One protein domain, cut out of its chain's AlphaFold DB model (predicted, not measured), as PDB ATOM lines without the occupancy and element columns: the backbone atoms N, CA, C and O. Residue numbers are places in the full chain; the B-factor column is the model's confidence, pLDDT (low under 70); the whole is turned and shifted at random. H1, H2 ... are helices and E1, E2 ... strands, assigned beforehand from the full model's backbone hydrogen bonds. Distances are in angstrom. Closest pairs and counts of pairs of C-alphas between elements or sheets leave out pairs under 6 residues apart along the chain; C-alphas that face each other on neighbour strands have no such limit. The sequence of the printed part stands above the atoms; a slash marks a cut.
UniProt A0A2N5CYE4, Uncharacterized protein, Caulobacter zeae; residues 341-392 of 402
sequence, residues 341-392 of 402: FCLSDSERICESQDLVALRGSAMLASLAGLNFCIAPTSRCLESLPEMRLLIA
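AT A GLANCE: This is residues 341 to 392 of the 402 residues of an uncharacterized protein of Caulobacter zeae (UniProt A0A2N5CYE4). The core is a small sheet of three short parallel strands, with the longest helix, H2, lying along one face and the short helix H3 standing up from the other. A further short helix, H1, lies off the sheet, toward one end of the flat outline. The printed part has 52 residues, with three named helices and three named strands in the order E1, H1, H2, E2, H3, E3; across the sheet the order is E2, E1, E3. The class is mixed, helices and strands. The whole is compact, with a radius of gyration of the C-alphas of 11.0 A, and its C-alphas span 30 by 25 by 10 A.

IN THESE COORDINATES: E1 is residues 341 to 343, beginning at C-alpha 341 at (-12.122, 46.565, 46.801). H1 is residues 347 to 352. H2 is residues 356 to 367, 16.5 A from first to last C-alpha, beginning at C-alpha 356 at (-11.502, 31.091, 50.495). E2 is residues 372 to 375, 9.9 A long. H3 is residues 377 to 382, 8.8 A long. E3 is residues 389 to 391, ending at C-alpha 391 at (-15.225, 43.702, 51.136).

HOW THE PARTS SIT: E1 is the inner strand of the sheet, and E2 and E3 are its edge strands. E1 and E3 are parallel at 25 degrees, with N 391 and O 341 at 2.8 A, within hydrogen-bond range. E2 and E1 are parallel at 33 degrees, with N 342 and O 373 at 2.8 A and N 375 and O 342 at 3.0 A, both within that range. E1, H1, H2 and E2 form a strand-helix-strand unit, two parallel neighbour strands with helices between, and its crossover is right-handed. E2, H3 and E3 form a split unit of this kind, with E1 between its strands in the sheet, also with a right-handed crossover. H2 is on the sheet at a height of 8.7 A, over E1, and runs along the strands, at 1 degree to E1 on the local plane. The closest C-alphas of H2 and E2 are those of Ala 365 and Phe 372, 6.4 A apart. H3 is on the opposite face, over E1 at a height of 8.2 A, and only just stands up from the sheet, its line rising 41 degrees. The closest C-alphas of E1 and H3 are those of Leu 343 and Thr 377, 6.0 A apart. H1 is not on the sheet, and it is apart from H2 and from H3. In H1, H2 and H3 every O i to N i+4 pair is within hydrogen-bond range.

THE WHOLE: The two C-alphas farthest apart are those of Glu 351 and Gly 369, at 31.1 A. The printed part has no cut. The link from H3 to E3 is short, with 6 residues, and the other links are tight. The mean pLDDT of the printed part is 79.0, and no printed residue is under 70; H1 has a mean of 72.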
ATOM      1  N   PHE A 341     -13.427  46.900  46.241       82.69
ATOM      2  CA  PHE A 341     -12.122  46.565  46.801       82.69
ATOM      3  C   PHE A 341     -12.262  45.439  47.813       82.69
ATOM      4  O   PHE A 341     -13.214  45.415  48.591       82.69
ATOM      5  N   CYS A 342     -11.300  44.526  47.826       80.06
ATOM      6  CA  CYS A 342     -11.201  43.464  48.808       80.06
ATOM      7  C   CYS A 342      -9.883  43.564  49.564       80.06
ATOM      8  O   CYS A 342      -8.819  43.596  48.943       80.06
ATOM      9  N   LEU A 343      -9.965  43.603  50.895       79.31
ATOM     10  CA  LEU A 343      -8.781  43.677  51.747       79.31
ATOM     11  C   LEU A 343      -7.965  42.394  51.632       79.31
ATOM     12  O   LEU A 343      -8.485  41.301  51.865       79.31
ATOM     13  N   SER A 344      -6.686  42.547  51.300       77.12
ATOM     14  CA  SER A 344      -5.751  41.432  51.215       77.12
ATOM     15  C   SER A 344      -4.997  41.196  52.521       77.12
ATOM     16  O   SER A 344      -4.670  40.059  52.812       77.12
ATOM     17  N   ASP A 345      -4.728  42.230  53.317       73.69
ATOM     18  CA  ASP A 345      -3.726  42.243  54.401       73.69
ATOM     19  C   ASP A 345      -4.327  42.331  55.812       73.69
ATOM     20  O   ASP A 345      -3.695  42.842  56.739       73.69
ATOM     21  N   SER A 346      -5.566  41.868  55.992       70.69
ATOM     22  CA  SER A 346      -6.182  41.879  57.319       70.69
ATOM     23  C   SER A 346      -5.392  40.994  58.288       70.69
ATOM     24  O   SER A 346      -4.841  39.965  57.895       70.69
ATOM     25  N   GLU A 347      -5.379  41.364  59.573       71.31
ATOM     26  CA  GLU A 347      -4.709  40.595  60.634       71.31
ATOM     27  C   GLU A 347      -5.082  39.104  60.567       71.31
ATOM     28  O   GLU A 347      -4.215  38.233  60.574       71.31
ATOM     29  N   ARG A 348      -6.360  38.813  60.311       70.19
ATOM     30  CA  ARG A 348      -6.861  37.450  60.146       70.19
ATOM     31  C   ARG A 348      -6.330  36.727  58.905       70.19
ATOM     32  O   ARG A 348      -6.112  35.518  58.976       70.19
ATOM     33  N   ILE A 349      -6.136  37.399  57.767       72.94
ATOM     34  CA  ILE A 349      -5.512  36.763  56.591       72.94
ATOM     35  C   ILE A 349      -4.057  36.417  56.916       72.94
ATOM     36  O   ILE A 349      -3.613  35.315  56.599       72.94
ATOM     37  N   CYS A 350      -3.343  37.291  57.624       72.94
ATOM     38  CA  CYS A 350      -1.981  37.013  58.077       72.94
ATOM     39  C   CYS A 350      -1.919  35.845  59.085       72.94
ATOM     40  O   CYS A 350      -0.994  35.035  59.038       72.94
ATOM     41  N   GLU A 351      -2.914  35.718  59.965       73.44
ATOM     42  CA  GLU A 351      -3.000  34.667  60.994       73.44
ATOM     43  C   GLU A 351      -3.485  33.307  60.475       73.44
ATOM     44  O   GLU A 351      -3.086  32.255  60.985       73.44
ATOM     45  N   SER A 352      -4.380  33.300  59.486       70.62
ATOM     46  CA  SER A 352      -5.033  32.076  59.000       70.62
ATOM     47  C   SER A 352      -4.547  31.615  57.631       70.62
ATOM     48  O   SER A 352      -4.655  30.426  57.335       70.62
ATOM     49  N   GLN A 353      -4.047  32.535  56.799       71.44
ATOM     50  CA  GLN A 353      -3.800  32.335  55.366       71.44
ATOM     51  C   GLN A 353      -5.008  31.746  54.607       71.44
ATOM     52  O   GLN A 353      -4.855  31.127  53.552       71.44
ATOM     53  N   ASP A 354      -6.227  31.937  55.124       73.94
ATOM     54  CA  ASP A 354      -7.449  31.464  54.478       73.94
ATOM     55  C   ASP A 354      -7.915  32.454  53.401       73.94
ATOM     56  O   ASP A 354      -8.456  33.525  53.675       73.94
ATOM     57  N   LEU A 355      -7.722  32.062  52.141       76.50
ATOM     58  CA  LEU A 355      -8.079  32.852  50.962       76.50
ATOM     59  C   LEU A 355      -9.450  32.469  50.380       76.50
ATOM     60  O   LEU A 355      -9.839  32.984  49.328       76.50
ATOM     61  N   VAL A 356     -10.204  31.562  51.013       79.69
ATOM     62  CA  VAL A 356     -11.502  31.091  50.495       79.69
ATOM     63  C   VAL A 356     -12.500  32.240  50.398       79.69
ATOM     64  O   VAL A 356     -13.170  32.398  49.375       79.69
ATOM     65  N   ALA A 357     -12.570  33.081  51.429       76.88
ATOM     66  CA  ALA A 357     -13.467  34.232  51.446       76.88
ATOM     67  C   ALA A 357     -13.089  35.275  50.380       76.88
ATOM     68  O   ALA A 357     -13.974  35.847  49.739       76.88
ATOM     69  N   LEU A 358     -11.790  35.465  50.128       77.12
ATOM     70  CA  LEU A 358     -11.282  36.339  49.069       77.12
ATOM     71  C   LEU A 358     -11.704  35.835  47.681       77.12
ATOM     72  O   LEU A 358     -12.299  36.583  46.906       77.12
ATOM     73  N   ARG A 359     -11.492  34.540  47.407       81.50
ATOM     74  CA  ARG A 359     -11.906  33.881  46.155       81.50
ATOM     75  C   ARG A 359     -13.415  33.953  45.928       81.50
ATOM     76  O   ARG A 359     -13.860  34.286  44.833       81.50
ATOM     77  N   GLY A 360     -14.207  33.663  46.963       82.94
ATOM     78  CA  GLY A 360     -15.667  33.731  46.890       82.94
ATOM     79  C   GLY A 360     -16.170  35.143  46.589       82.94
ATOM     80  O   GLY A 360     -17.040  35.321  45.738       82.94
ATOM     81  N   SER A 361     -15.576  36.149  47.233       79.44
ATOM     82  CA  SER A 361     -15.921  37.561  47.029       79.44
ATOM     83  C   SER A 361     -15.606  38.027  45.610       79.44
ATOM     84  O   SER A 361     -16.455  38.633  44.958       79.44
ATOM     85  N   ALA A 362     -14.421  37.676  45.107       78.38
ATOM     86  CA  ALA A 362     -14.011  37.964  43.740       78.38
ATOM     87  C   ALA A 362     -14.970  37.329  42.718       78.38
ATOM     88  O   ALA A 362     -15.457  38.000  41.811       78.38
ATOM     89  N   MET A 363     -15.318  36.052  42.905       81.75
ATOM     90  CA  MET A 363     -16.239  35.347  42.013       81.75
ATOM     91  C   MET A 363     -17.633  35.990  41.988       81.75
ATOM     92  O   MET A 363     -18.218  36.142  40.917       81.75
ATOM     93  N   LEU A 364     -18.162  36.407  43.143       83.81
ATOM     94  CA  LEU A 364     -19.450  37.105  43.217       83.81
ATOM     95  C   LEU A 364     -19.409  38.475  42.529       83.81
ATOM     96  O   LEU A 364     -20.347  38.811  41.809       83.81
ATOM     97  N   ALA A 365     -18.330  39.242  42.713       80.88
ATOM     98  CA  ALA A 365     -18.146  40.521  42.028       80.88
ATOM     99  C   ALA A 365     -18.089  40.335  40.501       80.88
ATOM    100  O   ALA A 365     -18.792  41.033  39.771       80.88
ATOM    101  N   SER A 366     -17.345  39.323  40.035       78.06
ATOM    102  CA  SER A 366     -17.263  38.951  38.618       78.06
ATOM    103  C   SER A 366     -18.633  38.590  38.031       78.06
ATOM    104  O   SER A 366     -19.036  39.131  37.003       78.06
ATOM    105  N   LEU A 367     -19.405  37.737  38.721       82.69
ATOM    106  CA  LEU A 367     -20.759  37.343  38.303       82.69
ATOM    107  C   LEU A 367     -21.742  38.521  38.259       82.69
ATOM    108  O   LEU A 367     -22.693  38.497  37.479       82.69
ATOM    109  N   ALA A 368     -21.521  39.542  39.087       85.00
ATOM    110  CA  ALA A 368     -22.307  40.768  39.094       85.00
ATOM    111  C   ALA A 368     -21.872  41.782  38.016       85.00
ATOM    112  O   ALA A 368     -22.505  42.830  37.890       85.00
ATOM    113  N   GLY A 369     -20.817  41.488  37.245       81.62
ATOM    114  CA  GLY A 369     -20.255  42.402  36.249       81.62
ATOM    115  C   GLY A 369     -19.561  43.620  36.864       81.62
ATOM    116  O   GLY A 369     -19.533  44.674  36.235       81.62
ATOM    117  N   LEU A 370     -19.059  43.495  38.097       82.81
ATOM    118  CA  LEU A 370     -18.353  44.558  38.810       82.81
ATOM    119  C   LEU A 370     -16.844  44.445  38.595       82.81
ATOM    120  O   LEU A 370     -16.283  43.347  38.644       82.81
ATOM    121  N   ASN A 371     -16.176  45.588  38.441       80.88
ATOM    122  CA  ASN A 371     -14.719  45.638  38.461       80.88
ATOM    123  C   ASN A 371     -14.228  45.441  39.899       80.88
ATOM    124  O   ASN A 371     -14.679  46.124  40.822       80.88
ATOM    125  N   PHE A 372     -13.301  44.509  40.094       81.62
ATOM    126  CA  PHE A 372     -12.882  44.052  41.415       81.62
ATOM    127  C   PHE A 372     -11.368  44.165  41.590       81.62
ATOM    128  O   PHE A 372     -10.614  43.687  40.749       81.62
ATOM    129  N   CYS A 373     -10.932  44.762  42.697       84.44
ATOM    130  CA  CYS A 373      -9.526  44.890  43.071       84.44
ATOM    131  C   CYS A 373      -9.268  44.209  44.420       84.44
ATOM    132  O   CYS A 373     -10.069  44.327  45.346       84.44
ATOM    133  N   ILE A 374      -8.133  43.529  44.543       82.31
ATOM    134  CA  ILE A 374      -7.585  42.988  45.787       82.31
ATOM    135  C   ILE A 374      -6.415  43.885  46.176       82.31
ATOM    136  O   ILE A 374      -5.462  44.024  45.409       82.31
ATOM    137  N   ALA A 375      -6.473  44.514  47.346       79.81
ATOM    138  CA  ALA A 375      -5.459  45.482  47.741       79.81
ATOM    139  C   ALA A 375      -5.233  45.503  49.260       79.81
ATOM    140  O   ALA A 375      -6.152  45.179  50.021       79.81
ATOM    141  N   PRO A 376      -4.038  45.926  49.714       78.56
ATOM    142  CA  PRO A 376      -3.781  46.130  51.132       78.56
ATOM    143  C   PRO A 376      -4.631  47.276  51.694       78.56
ATOM    144  O   PRO A 376      -5.163  48.123  50.962       78.56
ATOM    145  N   THR A 377      -4.727  47.330  53.019       79.81
ATOM    146  CA  THR A 377      -5.544  48.280  53.775       79.81
ATOM    147  C   THR A 377      -5.164  49.713  53.434       79.81
ATOM    148  O   THR A 377      -6.046  50.523  53.155       79.81
ATOM    149  N   SER A 378      -3.868  50.028  53.370       77.56
ATOM    150  CA  SER A 378      -3.372  51.364  53.006       77.56
ATOM    151  C   SER A 378      -3.932  51.855  51.668       77.56
ATOM    152  O   SER A 378      -4.417  52.980  51.569       77.56
ATOM    153  N   ARG A 379      -3.955  50.985  50.657       77.56
ATOM    154  CA  ARG A 379      -4.447  51.315  49.316       77.56
ATOM    155  C   ARG A 379      -5.966  51.444  49.263       77.56
ATOM    156  O   ARG A 379      -6.493  52.324  48.581       77.56
ATOM    157  N   CYS A 380      -6.672  50.592  50.005       79.62
ATOM    158  CA  CYS A 380      -8.119  50.713  50.154       79.62
ATOM    159  C   CYS A 380      -8.492  52.046  50.818       79.62
ATOM    160  O   CYS A 380      -9.435  52.694  50.371       79.62
ATOM    161  N   LEU A 381      -7.720  52.493  51.820       81.00
ATOM    162  CA  LEU A 381      -7.909  53.787  52.486       81.00
ATOM    163  C   LEU A 381      -7.719  54.976  51.530       81.00
ATOM    164  O   LEU A 381      -8.527  55.902  51.545       81.00
ATOM    165  N   GLU A 382      -6.697  54.936  50.671       80.12
ATOM    166  CA  GLU A 382      -6.464  55.961  49.637       80.12
ATOM    167  C   GLU A 382      -7.609  56.046  48.616       80.12
ATOM    168  O   GLU A 382      -7.910  57.127  48.113       80.12
ATOM    169  N   SER A 383      -8.261  54.915  48.340       78.94
ATOM    170  CA  SER A 383      -9.296  54.787  47.305       78.94
ATOM    171  C   SER A 383     -10.728  54.893  47.848       78.94
ATOM    172  O   SER A 383     -11.684  54.801  47.078       78.94
ATOM    173  N   LEU A 384     -10.907  55.119  49.160       79.19
ATOM    174  CA  LEU A 384     -12.227  55.234  49.801       79.19
ATOM    175  C   LEU A 384     -13.198  56.199  49.100       79.19
ATOM    176  O   LEU A 384     -14.379  55.862  49.037       79.19
ATOM    177  N   PRO A 385     -12.772  57.373  48.582       81.81
ATOM    178  CA  PRO A 385     -13.699  58.304  47.935       81.81
ATOM    179  C   PRO A 385     -14.287  57.788  46.615       81.81
ATOM    180  O   PRO A 385     -15.356  58.241  46.209       81.81
ATOM    181  N   GLU A 386     -13.584  56.880  45.938       77.31
ATOM    182  CA  GLU A 386     -13.939  56.362  44.608       77.31
ATOM    183  C   GLU A 386     -14.583  54.969  44.686       77.31
ATOM    184  O   GLU A 386     -15.327  54.558  43.794       77.31
ATOM    185  N   MET A 387     -14.331  54.252  45.779       81.19
ATOM    186  CA  MET A 387     -14.833  52.910  46.024       81.19
ATOM    187  C   MET A 387     -16.345  52.890  46.280       81.19
ATOM    188  O   MET A 387     -16.874  53.621  47.118       81.19
ATOM    189  N   ARG A 388     -17.051  51.961  45.624       84.19
ATOM    190  CA  ARG A 388     -18.498  51.755  45.822       84.19
ATOM    191  C   ARG A 388     -18.797  50.711  46.896       84.19
ATOM    192  O   ARG A 388     -19.850  50.776  47.527       84.19
ATOM    193  N   LEU A 389     -17.889  49.756  47.099       85.75
ATOM    194  CA  LEU A 389     -18.004  48.698  48.101       85.75
ATOM    195  C   LEU A 389     -16.621  48.248  48.591       85.75
ATOM    196  O   LEU A 389     -15.759  47.916  47.780       85.75
ATOM    197  N   LEU A 390     -16.451  48.160  49.914       85.00
ATOM    198  CA  LEU A 390     -15.339  47.440  50.538       85.00
ATOM    199  C   LEU A 390     -15.819  46.068  50.980       85.00
ATOM    200  O   LEU A 390     -16.792  45.960  51.729       85.00
ATOM    201  N   ILE A 391     -15.095  45.035  50.580       80.56
ATOM    202  CA  ILE A 391     -15.225  43.702  51.136       80.56
ATOM    203  C   ILE A 391     -14.034  43.477  52.062       80.56
ATOM    204  O   ILE A 391     -12.884  43.410  51.640       80.56
ATOM    205  N   ALA A 392     -14.324  43.361  53.351       79.19
ATOM    206  CA  ALA A 392     -13.386  42.861  54.341       79.19
ATOM    207  C   ALA A 392     -13.766  41.397  54.605       79.19
ATOM    208  O   ALA A 392     -14.730  41.159  55.343       79.19
TER     209      ALA A 392